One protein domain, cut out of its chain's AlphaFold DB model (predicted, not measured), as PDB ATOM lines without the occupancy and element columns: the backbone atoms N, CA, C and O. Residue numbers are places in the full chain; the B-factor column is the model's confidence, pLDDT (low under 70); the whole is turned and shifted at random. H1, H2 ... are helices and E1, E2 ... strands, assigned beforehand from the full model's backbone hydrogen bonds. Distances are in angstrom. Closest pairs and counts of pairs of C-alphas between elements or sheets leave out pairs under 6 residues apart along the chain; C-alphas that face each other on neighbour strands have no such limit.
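AT A GLANCE: This is residues 32 to 121 of the 237 residues of an uncharacterized protein of Yersinia mollaretii (UniProt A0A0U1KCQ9). A long, twisted sheet of five strands has one helix, H1, over one face and the other face bare; a short helix, H2, packs on residues 40 to 44 of H1. The 90 printed residues run H1, H2, E1, E2, E3, E4, E5, and the sheet keeps that strand order, antiparallel throughout: a meander, each strand the antiparallel neighbour of the one before. The class is mixed, in two layers, a sheet with a helix on one face. The whole is compact, with a radius of gyration of the C-alphas of 13.9 A and spans of 40 by 26 by 25 A.

HOW THE PARTS SIT: H1, residues 32 to 45, touches H2, residues 49 to 52, with residues 40 to 44 alone; their closest C-alphas, of Ile 44 and Ile 52, are 5.9 A apart. In H1 every O i to N i+4 pair is within hydrogen-bond range; H2 is too short for such a pair. H2 is not on the sheet. E1, residues 58 to 61, forms a hairpin with E2, residues 67 to 75, with N 60 and O 69 at 2.8 A. E2 forms the next with E3, residues 82 to 92, with N 83 and O 74 at 2.7 A. E3 and E4, residues 95 to 106, form another, with N 86 and O 102 at 2.8 A. E4 and E5, residues 112 to 121, form the last, with N 101 and O 118 at 2.8 A. H1 is on the sheet at a height of 9.7 A, over E2 and only just over E3, where 3 of its C-alphas fall.

IN THESE COORDINATES: H1 begins at C-alpha 32 (-11.052, 41.096, 6.465) and spans 20.0 A. E2 spans 25.5 A, E3 32.9 A, E4 33.2 A and E5 27.4 A, ending at C-alpha 121 (-27.400, 32.052, 12.318).

THE WHOLE: The C-alphas farthest apart, of Gly 78 and Ala 93, are 43.4 A apart. The printed part has no cut and no long link. Mean pLDDT of the printed part is 86.6; residue 32 is under 70.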
ATOM      1  N   GLY A  32     -11.183  39.967   5.539       69.94
ATOM      2  CA  GLY A  32     -11.052  41.096   6.465       69.94
ATOM      3  C   GLY A  32     -12.325  41.938   6.628       69.94
ATOM      4  O   GLY A  32     -12.586  42.452   7.716       69.94
ATOM      5  N   GLN A  33     -13.140  42.076   5.577       72.25
ATOM      6  CA  GLN A  33     -14.455  42.718   5.674       72.25
ATOM      7  C   GLN A  33     -15.415  41.877   6.516       72.25
ATOM      8  O   GLN A  33     -16.224  42.444   7.249       72.25
ATOM      9  N   LEU A  34     -15.310  40.547   6.437       72.00
ATOM     10  CA  LEU A  34     -16.210  39.639   7.147       72.00
ATOM     11  C   LEU A  34     -15.904  39.666   8.627       72.00
ATOM     12  O   LEU A  34     -16.789  39.965   9.420       72.00
ATOM     13  N   GLU A  35     -14.632  39.523   8.978       76.44
ATOM     14  CA  GLU A  35     -14.158  39.655  10.353       76.44
ATOM     15  C   GLU A  35     -14.577  40.985  10.988       76.44
ATOM     16  O   GLU A  35     -15.018  41.028  12.139       76.44
ATOM     17  N   ARG A  36     -14.512  42.088  10.230       82.62
ATOM     18  CA  ARG A  36     -14.982  43.389  10.718       82.62
ATOM     19  C   ARG A  36     -16.483  43.376  11.007       82.62
ATOM     20  O   ARG A  36     -16.879  43.811  12.086       82.62
ATOM     21  N   ILE A  37     -17.304  42.888  10.077       80.69
ATOM     22  CA  ILE A  37     -18.765  42.855  10.242       80.69
ATOM     23  C   ILE A  37     -19.161  41.946  11.400       80.69
ATOM     24  O   ILE A  37     -19.993  42.336  12.213       80.69
ATOM     25  N   LEU A  38     -18.526  40.784  11.535       81.88
ATOM     26  CA  LEU A  38     -18.748  39.887  12.667       81.88
ATOM     27  C   LEU A  38     -18.349  40.549  13.994       81.88
ATOM     28  O   LEU A  38     -19.068  40.453  14.991       81.88
ATOM     29  N   SER A  39     -17.241  41.292  14.017       86.19
ATOM     30  CA  SER A  39     -16.845  42.120  15.162       86.19
ATOM     31  C   SER A  39     -17.886  43.202  15.485       86.19
ATOM     32  O   SER A  39     -18.202  43.435  16.653       86.19
ATOM     33  N   ASP A  40     -18.429  43.878  14.476       88.31
ATOM     34  CA  ASP A  40     -19.415  44.939  14.682       88.31
ATOM     35  C   ASP A  40     -20.761  44.374  15.151       88.31
ATOM     36  O   ASP A  40     -21.359  44.913  16.085       88.31
ATOM     37  N   LEU A  41     -21.172  43.216  14.626       86.25
ATOM     38  CA  LEU A  41     -22.324  42.460  15.119       86.25
ATOM     39  C   LEU A  41     -22.148  42.002  16.567       86.25
ATOM     40  O   LEU A  41     -23.092  42.084  17.353       86.25
ATOM     41  N   ASN A  42     -20.940  41.602  16.966       86.75
ATOM     42  CA  ASN A  42     -20.644  41.285  18.362       86.75
ATOM     43  C   ASN A  42     -20.885  42.481  19.294       86.75
ATOM     44  O   ASN A  42     -21.463  42.315  20.371       86.75
ATOM     45  N   LYS A  43     -20.490  43.692  18.880       89.00
ATOM     46  CA  LYS A  43     -20.741  44.921  19.653       89.00
ATOM     47  C   LYS A  43     -22.233  45.249  19.712       89.00
ATOM     48  O   LYS A  43     -22.734  45.585  20.783       89.00
ATOM     49  N   ILE A  44     -22.937  45.106  18.587       88.06
ATOM     50  CA  ILE A  44     -24.390  45.312  18.489       88.06
ATOM     51  C   ILE A  44     -25.138  44.370  19.434       88.06
ATOM     52  O   ILE A  44     -25.945  44.818  20.243       88.06
ATOM     53  N   ARG A  45     -24.817  43.074  19.399       83.06
ATOM     54  CA  ARG A  45     -25.426  42.066  20.273       83.06
ATOM     55  C   ARG A  45     -25.121  42.298  21.750       83.06
ATOM     56  O   ARG A  45     -25.961  42.014  22.598       83.06
ATOM     57  N   GLY A  46     -23.938  42.827  22.062       83.75
ATOM     58  CA  GLY A  46     -23.585  43.242  23.419       83.75
ATOM     59  C   GLY A  46     -24.483  44.355  23.975       83.75
ATOM     60  O   GLY A  46     -24.479  44.574  25.184       83.75
ATOM     61  N   ASN A  47     -25.256  45.035  23.114       82.75
ATOM     62  CA  ASN A  47     -26.184  46.122  23.442       82.75
ATOM     63  C   ASN A  47     -25.534  47.289  24.213       82.75
ATOM     64  O   ASN A  47     -26.199  48.060  24.908       82.75
ATOM     65  N   ASP A  48     -24.215  47.444  24.086       88.44
ATOM     66  CA  ASP A  48     -23.494  48.576  24.648       88.44
ATOM     67  C   ASP A  48     -23.597  49.761  23.685       88.44
ATOM     68  O   ASP A  48     -22.894  49.848  22.675       88.44
ATOM     69  N   LYS A  49     -24.480  50.707  24.015       87.12
ATOM     70  CA  LYS A  49     -24.727  51.909  23.207       87.12
ATOM     71  C   LYS A  49     -23.472  52.758  22.998       87.12
ATOM     72  O   LYS A  49     -23.374  53.435  21.976       87.12
ATOM     73  N   SER A  50     -22.506  52.722  23.923       90.44
ATOM     74  CA  SER A  50     -21.241  53.444  23.766       90.44
ATOM     75  C   SER A  50     -20.378  52.824  22.671       90.44
ATOM     76  O   SER A  50     -19.769  53.553  21.889       90.44
ATOM     77  N   LEU A  51     -20.349  51.492  22.587       90.25
ATOM     78  CA  LEU A  51     -19.630  50.769  21.536       90.25
ATOM     79  C   LEU A  51     -20.353  50.863  20.191       90.25
ATOM     80  O   LEU A  51     -19.705  51.054  19.165       90.25
ATOM     81  N   ILE A  52     -21.686  50.789  20.193       89.12
ATOM     82  CA  ILE A  52     -22.508  50.922  18.981       89.12
ATOM     83  C   ILE A  52     -22.346  52.318  18.369       89.12
ATOM     84  O   ILE A  52     -22.172  52.439  17.160       89.12
ATOM     85  N   GLY A  53     -22.311  53.374  19.191       87.56
ATOM     86  CA  GLY A  53     -22.096  54.747  18.721       87.56
ATOM     87  C   GLY A  53     -20.717  55.010  18.100       87.56
ATOM     88  O   GLY A  53     -20.519  56.056  17.491       87.56
ATOM     89  N   GLN A  54     -19.767  54.081  18.245       90.50
ATOM     90  CA  GLN A  54     -18.440  54.151  17.623       90.50
ATOM     91  C   GLN A  54     -18.362  53.394  16.291       90.50
ATOM     92  O   GLN A  54     -17.325  53.433  15.628       90.50
ATOM     93  N   LEU A  55     -19.420  52.679  15.899       91.00
ATOM     94  CA  LEU A  55     -19.440  51.963  14.633       91.00
ATOM     95  C   LEU A  55     -19.442  52.953  13.460       91.00
ATOM     96  O   LEU A  55     -20.144  53.961  13.508       91.00
ATOM     97  N   PRO A  56     -18.715  52.664  12.367       89.19
ATOM     98  CA  PRO A  56     -18.595  53.574  11.223       89.19
ATOM     99  C   PRO A  56     -19.869  53.669  10.364       89.19
ATOM    100  O   PRO A  56     -19.870  54.337   9.333       89.19
ATOM    101  N   GLY A  57     -20.935  52.967  10.750       90.31
ATOM    102  CA  GLY A  57     -22.149  52.802   9.960       90.31
ATOM    103  C   GLY A  57     -23.386  53.394  10.625       90.31
ATOM    104  O   GLY A  57     -23.332  53.976  11.704       90.31
ATOM    105  N   SER A  58     -24.526  53.220   9.968       92.44
ATOM    106  CA  SER A  58     -25.837  53.593  10.498       92.44
ATOM    107  C   SER A  58     -26.493  52.396  11.170       92.44
ATOM    108  O   SER A  58     -26.589  51.329  10.567       92.44
ATOM    109  N   TYR A  59     -26.966  52.595  12.393       93.94
ATOM    110  CA  TYR A  59     -27.625  51.594  13.225       93.94
ATOM    111  C   TYR A  59     -29.093  51.981  13.441       93.94
ATOM    112  O   TYR A  59     -29.391  53.151  13.687       93.94
ATOM    113  N   GLN A  60     -29.998  51.010  13.339       94.12
ATOM    114  CA  GLN A  60     -31.438  51.195  13.516       94.12
ATOM    115  C   GLN A  60     -31.998  50.208  14.537       94.12
ATOM    116  O   GLN A  60     -31.535  49.071  14.645       94.12
ATOM    117  N   GLU A  61     -33.038  50.644  15.244       93.81
ATOM    118  CA  GLU A  61     -33.753  49.850  16.244       93.81
ATOM    119  C   GLU A  61     -35.216  49.714  15.870       93.81
ATOM    120  O   GLU A  61     -35.805  50.606  15.257       93.81
ATOM    121  N   ASN A  62     -35.811  48.610  16.301       91.25
ATOM    122  CA  ASN A  62     -37.252  48.468  16.337       91.25
ATOM    123  C   ASN A  62     -37.835  49.380  17.433       91.25
ATOM    124  O   ASN A  62     -37.132  49.860  18.326       91.25
ATOM    125  N   SER A  63     -39.153  49.580  17.412       91.88
ATOM    126  CA  SER A  63     -39.860  50.402  18.409       91.88
ATOM    127  C   SER A  63     -39.707  49.909  19.854       91.88
ATOM    128  O   SER A  63     -39.933  50.675  20.787       91.88
ATOM    129  N   ASP A  64     -39.347  48.638  20.049       89.56
ATOM    130  CA  ASP A  64     -39.086  48.022  21.355       89.56
ATOM    131  C   ASP A  64     -37.622  48.168  21.823       89.56
ATOM    132  O   ASP A  64     -37.265  47.680  22.896       89.56
ATOM    133  N   GLY A  65     -36.778  48.852  21.042       88.12
ATOM    134  CA  GLY A  65     -35.360  49.063  21.333       88.12
ATOM    135  C   GLY A  65     -34.457  47.878  20.986       88.12
ATOM    136  O   GLY A  65     -33.272  47.912  21.314       88.12
ATOM    137  N   THR A  66     -34.987  46.832  20.347       89.69
ATOM    138  CA  THR A  66     -34.176  45.730  19.815       89.69
ATOM    139  C   THR A  66     -33.504  46.124  18.501       89.69
ATOM    140  O   THR A  66     -33.966  47.009  17.779       89.69
ATOM    141  N   PHE A  67     -32.392  45.465  18.178       92.38
ATOM    142  CA  PHE A  67     -31.642  45.730  16.954       92.38
ATOM    143  C   PHE A  67     -32.473  45.433  15.697       92.38
ATOM    144  O   PHE A  67     -32.974  44.326  15.532       92.38
ATOM    145  N   HIS A  68     -32.581  46.383  14.772       93.44
ATOM    146  CA  HIS A  68     -33.254  46.161  13.494       93.44
ATOM    147  C   HIS A  68     -32.240  45.904  12.378       93.44
ATOM    148  O   HIS A  68     -32.189  44.813  11.807       93.44
ATOM    149  N   SER A  69     -31.402  46.902  12.090       94.94
ATOM    150  CA  SER A  69     -30.435  46.818  11.000       94.94
ATOM    151  C   SER A  69     -29.195  47.675  11.219       94.94
ATOM    152  O   SER A  69     -29.190  48.652  11.971       94.94
ATOM    153  N   TYR A  70     -28.117  47.287  10.546       93.69
ATOM    154  CA  TYR A  70     -26.852  48.005  10.485       93.69
ATOM    155  C   TYR A  70     -26.430  48.163   9.027       93.69
ATOM    156  O   TYR A  70     -26.549  47.234   8.233       93.69
ATOM    157  N   SER A  71     -25.931  49.337   8.650       93.31
ATOM    158  CA  SER A  71     -25.462  49.582   7.286       93.31
ATOM    159  C   SER A  71     -24.173  50.379   7.246       93.31
ATOM    160  O   SER A  71     -24.001  51.334   8.000       93.31
ATOM    161  N   LEU A  72     -23.283  50.006   6.335       90.62
ATOM    162  CA  LEU A  72     -21.988  50.639   6.132       90.62
ATOM    163  C   LEU A  72     -21.773  50.868   4.633       90.62
ATOM    164  O   LEU A  72     -21.936  49.944   3.841       90.62
ATOM    165  N   GLU A  73     -21.419  52.092   4.243       90.56
ATOM    166  CA  GLU A  73     -21.004  52.423   2.876       90.56
ATOM    167  C   GLU A  73     -19.513  52.778   2.879       90.56
ATOM    168  O   GLU A  73     -19.079  53.659   3.618       90.56
ATOM    169  N   GLU A  74     -18.727  52.094   2.051       85.56
ATOM    170  CA  GLU A  74     -17.288  52.306   1.902       85.56
ATOM    171  C   GLU A  74     -16.899  52.345   0.422       85.56
ATOM    172  O   GLU A  74     -17.577  51.789  -0.437       85.56
ATOM    173  N   MET A  75     -15.769  52.970   0.102       82.75
ATOM    174  CA  MET A  75     -15.169  52.825  -1.225       82.75
ATOM    175  C   MET A  75     -14.464  51.473  -1.312       82.75
ATOM    176  O   MET A  75     -13.718  51.090  -0.407       82.75
ATOM    177  N   LYS A  76     -14.652  50.755  -2.418       77.62
ATOM    178  CA  LYS A  76     -13.932  49.509  -2.668       77.62
ATOM    179  C   LYS A  76     -12.442  49.812  -2.827       77.62
ATOM    180  O   LYS A  76     -12.046  50.655  -3.633       77.62
ATOM    181  N   VAL A  77     -11.610  49.115  -2.055       70.81
ATOM    182  CA  VAL A  77     -10.156  49.326  -2.040       70.81
ATOM    183  C   VAL A  77      -9.587  49.170  -3.452       70.81
ATOM    184  O   VAL A  77      -9.793  48.146  -4.100       70.81
ATOM    185  N   GLY A  78      -8.875  50.193  -3.930       71.06
ATOM    186  CA  GLY A  78      -8.269  50.200  -5.265       71.06
ATOM    187  C   GLY A  78      -9.241  50.467  -6.422       71.06
ATOM    188  O   GLY A  78      -8.856  50.279  -7.571       71.06
ATOM    189  N   SER A  79     -10.474  50.904  -6.146       75.81
ATOM    190  CA  SER A  79     -11.489  51.237  -7.154       75.81
ATOM    191  C   SER A  79     -12.176  52.576  -6.848       75.81
ATOM    192  O   SER A  79     -12.047  53.137  -5.761       75.81
ATOM    193  N   THR A  80     -12.918  53.096  -7.825       82.31
ATOM    194  CA  THR A  80     -13.872  54.200  -7.646       82.31
ATOM    195  C   THR A  80     -15.260  53.710  -7.230       82.31
ATOM    196  O   THR A  80     -16.138  54.519  -6.963       82.31
ATOM    197  N   ASN A  81     -15.487  52.400  -7.184       86.25
ATOM    198  CA  ASN A  81     -16.794  51.844  -6.857       86.25
ATOM    199  C   ASN A  81     -17.090  51.975  -5.362       86.25
ATOM    200  O   ASN A  81     -16.203  51.838  -4.517       86.25
ATOM    201  N   LYS A  82     -18.360  52.194  -5.047       89.00
ATOM    202  CA  LYS A  82     -18.896  52.154  -3.697       89.00
ATOM    203  C   LYS A  82     -19.352  50.742  -3.368       89.00
ATOM    204  O   LYS A  82     -19.873  50.022  -4.214       89.00
ATOM    205  N   MET A  83     -19.165  50.357  -2.122       87.00
ATOM    206  CA  MET A  83     -19.649  49.122  -1.539       87.00
ATOM    207  C   MET A  83     -20.592  49.485  -0.404       87.00
ATOM    208  O   MET A  83     -20.208  50.207   0.511       87.00
ATOM    209  N   LYS A  84     -21.810  48.955  -0.445       89.75
ATOM    210  CA  LYS A  84     -22.765  49.032   0.652       89.75
ATOM    211  C   LYS A  84     -22.949  47.653   1.260       89.75
ATOM    212  O   LYS A  84     -23.276  46.697   0.562       89.75
ATOM    213  N   ILE A  85     -22.766  47.585   2.567       88.88
ATOM    214  CA  ILE A  85     -23.040  46.429   3.407       88.88
ATOM    215  C   ILE A  85     -24.310  46.756   4.185       88.88
ATOM    216  O   ILE A  85     -24.410  47.825   4.788       88.88
ATOM    217  N   TYR A  86     -25.282  45.856   4.161       92.75
ATOM    218  CA  TYR A  86     -26.518  45.956   4.926       92.75
ATOM    219  C   TYR A  86     -26.721  44.661   5.697       92.75
ATOM    220  O   TYR A  86     -26.688  43.593   5.098       92.75
ATOM    221  N   VAL A  87     -26.910  44.758   7.006       92.00
ATOM    222  CA  VAL A  87     -27.222  43.631   7.881       92.00
ATOM    223  C   VAL A  87     -28.580  43.876   8.513       92.00
ATOM    224  O   VAL A  87     -28.814  44.950   9.062       92.00
ATOM    225  N   GLU A  88     -29.448  42.878   8.472       94.50
ATOM    226  CA  GLU A  88     -30.792  42.915   9.040       94.50
ATOM    227  C   GLU A  88     -31.000  41.717   9.956       94.50
ATOM    228  O   GLU A  88     -30.634  40.593   9.609       94.50
ATOM    229  N   ALA A  89     -31.553  41.963  11.142       92.56
ATOM    230  CA  ALA A  89     -31.867  40.903  12.086       92.56
ATOM    231  C   ALA A  89     -33.149  40.166  11.684       92.56
ATOM    232  O   ALA A  89     -34.181  40.773  11.402       92.56
ATOM    233  N   GLU A  90     -33.092  38.841  11.733       92.38
ATOM    234  CA  GLU A  90     -34.247  37.964  11.586       92.38
ATOM    235  C   GLU A  90     -34.739  37.545  12.966       92.38
ATOM    236  O   GLU A  90     -33.940  37.228  13.848       92.38
ATOM    237  N   TYR A  91     -36.058  37.524  13.149       90.50
ATOM    238  CA  TYR A  91     -36.681  37.232  14.434       90.50
ATOM    239  C   TYR A  91     -37.578  35.999  14.365       90.50
ATOM    240  O   TYR A  91     -38.436  35.881  13.492       90.50
ATOM    241  N   SER A  92     -37.454  35.134  15.369       90.00
ATOM    242  CA  SER A  92     -38.369  34.027  15.623       90.00
ATOM    243  C   SER A  92     -38.783  34.033  17.088       90.00
ATOM    244  O   SER A  92     -37.948  34.101  17.990       90.00
ATOM    245  N   ALA A  93     -40.095  34.015  17.337       89.62
ATOM    246  CA  ALA A  93     -40.670  34.088  18.683       89.62
ATOM    247  C   ALA A  93     -40.101  35.241  19.546       89.62
ATOM    248  O   ALA A  93     -39.872  35.073  20.743       89.62
ATOM    249  N   GLY A  94     -39.844  36.403  18.933       85.31
ATOM    250  CA  GLY A  94     -39.321  37.595  19.615       85.31
ATOM    251  C   GLY A  94     -37.824  37.558  19.942       85.31
ATOM    252  O   GLY A  94     -37.329  38.470  20.593       85.31
ATOM    253  N   ASN A  95     -37.097  36.535  19.490       87.12
ATOM    254  CA  ASN A  95     -35.650  36.430  19.646       87.12
ATOM    255  C   ASN A  95     -34.979  36.496  18.278       87.12
ATOM    256  O   ASN A  95     -35.566  36.051  17.291       87.12
ATOM    257  N   ILE A  96     -33.750  37.009  18.226       88.12
ATOM    258  CA  ILE A  96     -32.953  36.964  16.999       88.12
ATOM    259  C   ILE A  96     -32.711  35.492  16.644       88.12
ATOM    260  O   ILE A  96     -32.144  34.743  17.437       88.12
ATOM    261  N   SER A  97     -33.173  35.086  15.464       89.44
ATOM    262  CA  SER A  97     -32.970  33.750  14.899       89.44
ATOM    263  C   SER A  97     -31.834  33.702  13.884       89.44
ATOM    264  O   SER A  97     -31.351  32.617  13.576       89.44
ATOM    265  N   GLY A  98     -31.409  34.857  13.378       90.19
ATOM    266  CA  GLY A  98     -30.333  34.967  12.406       90.19
ATOM    267  C   GLY A  98     -30.170  36.383  11.881       90.19
ATOM    268  O   GLY A  98     -30.778  37.327  12.392       90.19
ATOM    269  N   TYR A  99     -29.358  36.512  10.841       88.69
ATOM    270  CA  TYR A  99     -29.121  37.768  10.148       88.69
ATOM    271  C   TYR A  99     -29.096  37.550   8.641       88.69
ATOM    272  O   TYR A  99     -28.428  36.640   8.156       88.69
ATOM    273  N   THR A 100     -29.737  38.437   7.889       89.81
ATOM    274  CA  THR A 100     -29.494  38.560   6.451       89.81
ATOM    275  C   THR A 100     -28.448  39.643   6.226       89.81
ATOM    276  O   THR A 100     -28.578  40.761   6.726       89.81
ATOM    277  N   ILE A 101     -27.408  39.327   5.456       86.56
ATOM    278  CA  ILE A 101     -26.380  40.276   5.042       86.56
ATOM    279  C   ILE A 101     -26.415  40.450   3.532       86.56
ATOM    280  O   ILE A 101     -26.289  39.487   2.784       86.56
ATOM    281  N   LYS A 102     -26.503  41.700   3.084       87.25
ATOM    282  CA  LYS A 102     -26.473  42.085   1.680       87.25
ATOM    283  C   LYS A 102     -25.279  42.981   1.384       87.25
ATOM    284  O   LYS A 102     -25.113  44.042   1.984       87.25
ATOM    285  N   TYR A 103     -24.503  42.581   0.389       86.25
ATOM    286  CA  TYR A 103     -23.422  43.361  -0.199       86.25
ATOM    287  C   TYR A 103     -23.885  43.894  -1.539       86.25
ATOM    288  O   TYR A 103     -24.453  43.159  -2.343       86.25
ATOM    289  N   THR A 104     -23.673  45.177  -1.785       87.06
ATOM    290  CA  THR A 104     -24.041  45.830  -3.039       87.06
ATOM    291  C   THR A 104     -22.878  46.685  -3.509       87.06
ATOM    292  O   THR A 104     -22.453  47.587  -2.793       87.06
ATOM    293  N   GLU A 105     -22.372  46.416  -4.709       86.50
ATOM    294  CA  GLU A 105     -21.370  47.260  -5.356       86.50
ATOM    295  C   GLU A 105     -22.074  48.204  -6.329       86.50
ATOM    296  O   GLU A 105     -22.913  47.773  -7.124       86.50
ATOM    297  N   SER A 106     -21.733  49.486  -6.280       86.38
ATOM    298  CA  SER A 106     -22.217  50.497  -7.211       86.38
ATOM    299  C   SER A 106     -21.079  51.349  -7.754       86.38
ATOM    300  O   SER A 106     -20.021  51.480  -7.140       86.38
ATOM    301  N   ASP A 107     -21.266  51.922  -8.938       86.88
ATOM    302  CA  ASP A 107     -20.332  52.918  -9.456       86.88
ATOM    303  C   ASP A 107     -20.457  54.256  -8.693       86.88
ATOM    304  O   ASP A 107     -21.318  54.443  -7.829       86.88
ATOM    305  N   ILE A 108     -19.598  55.228  -9.020       86.31
ATOM    306  CA  ILE A 108     -19.638  56.574  -8.412       86.31
ATOM    307  C   ILE A 108     -20.948  57.331  -8.662       86.31
ATOM    308  O   ILE A 108     -21.251  58.280  -7.939       86.31
ATOM    309  N   THR A 109     -21.700  56.932  -9.685       88.62
ATOM    310  CA  THR A 109     -22.977  57.530 -10.085       88.62
ATOM    311  C   THR A 109     -24.147  56.874  -9.341       88.62
ATOM    312  O   THR A 109     -25.257  57.399  -9.359       88.62
ATOM    313  N   GLY A 110     -23.900  55.762  -8.641       83.31
ATOM    314  CA  GLY A 110     -24.890  54.998  -7.890       83.31
ATOM    315  C   GLY A 110     -25.534  53.855  -8.677       83.31
ATOM    316  O   GLY A 110     -26.446  53.219  -8.152       83.31
ATOM    317  N   ASN A 111     -25.076  53.554  -9.897       87.19
ATOM    318  CA  ASN A 111     -25.588  52.410 -10.650       87.19
ATOM    319  C   ASN A 111     -25.100  51.116 -10.004       87.19
ATOM    320  O   ASN A 111     -23.908  50.971  -9.734       87.19
ATOM    321  N   ILE A 112     -26.010  50.170  -9.776       87.19
ATOM    322  CA  ILE A 112     -25.667  48.884  -9.170       87.19
ATOM    323  C   ILE A 112     -24.900  48.032 -10.180       87.19
ATOM    324  O   ILE A 112     -25.400  47.737 -11.263       87.19
ATOM    325  N   LEU A 113     -23.691  47.630  -9.801       85.50
ATOM    326  CA  LEU A 113     -22.824  46.741 -10.572       85.50
ATOM    327  C   LEU A 113     -23.040  45.274 -10.183       85.50
ATOM    328  O   LEU A 113     -22.829  44.379 -10.995       85.50
ATOM    329  N   GLY A 114     -23.500  45.034  -8.954       81.31
ATOM    330  CA  GLY A 114     -23.978  43.730  -8.516       81.31
ATOM    331  C   GLY A 114     -24.377  43.713  -7.044       81.31
ATOM    332  O   GLY A 114     -24.141  44.669  -6.298       81.31
ATOM    333  N   SER A 115     -24.941  42.587  -6.614       81.25
ATOM    334  CA  SER A 115     -25.222  42.324  -5.207       81.25
ATOM    335  C   SER A 115     -25.111  40.843  -4.873       81.25
ATOM    336  O   SER A 115     -25.455  40.005  -5.703       81.25
ATOM    337  N   VAL A 116     -24.697  40.536  -3.649       79.12
ATOM    338  CA  VAL A 116     -24.733  39.183  -3.081       79.12
ATOM    339  C   VAL A 116     -25.387  39.232  -1.704       79.12
ATOM    340  O   VAL A 116     -25.243  40.217  -0.978       79.12
ATOM    341  N   GLU A 117     -26.131  38.184  -1.371       83.12
ATOM    342  CA  GLU A 117     -26.795  38.010  -0.083       83.12
ATOM    343  C   GLU A 117     -26.243  36.767   0.619       83.12
ATOM    344  O   GLU A 117     -25.819  35.804  -0.022       83.12
ATOM    345  N   SER A 118     -26.195  36.797   1.943       79.00
ATOM    346  CA  SER A 118     -25.766  35.683   2.784       79.00
ATOM    347  C   SER A 118     -26.583  35.678   4.065       79.00
ATOM    348  O   SER A 118     -26.971  36.738   4.556       79.00
ATOM    349  N   LYS A 119     -26.829  34.493   4.617       82.12
ATOM    350  CA  LYS A 119     -27.528  34.331   5.893       82.12
ATOM    351  C   LYS A 119     -26.553  33.880   6.960       82.12
ATOM    352  O   LYS A 119     -25.729  33.016   6.686       82.12
ATOM    353  N   LEU A 120     -26.671  34.468   8.142       81.25
ATOM    354  CA  LEU A 120     -26.029  34.005   9.359       81.25
ATOM    355  C   LEU A 120     -27.075  33.460  10.328       81.25
ATOM    356  O   LEU A 120     -28.207  33.944  10.378       81.25
ATOM    357  N   ASP A 121     -26.671  32.492  11.132       83.12
ATOM    358  CA  ASP A 121     -27.400  32.052  12.318       83.12
ATOM    359  C   ASP A 121     -27.433  33.119  13.430       83.12
ATOM    360  O   ASP A 121     -26.860  34.209  13.334       83.12
TER     361      ASP A 121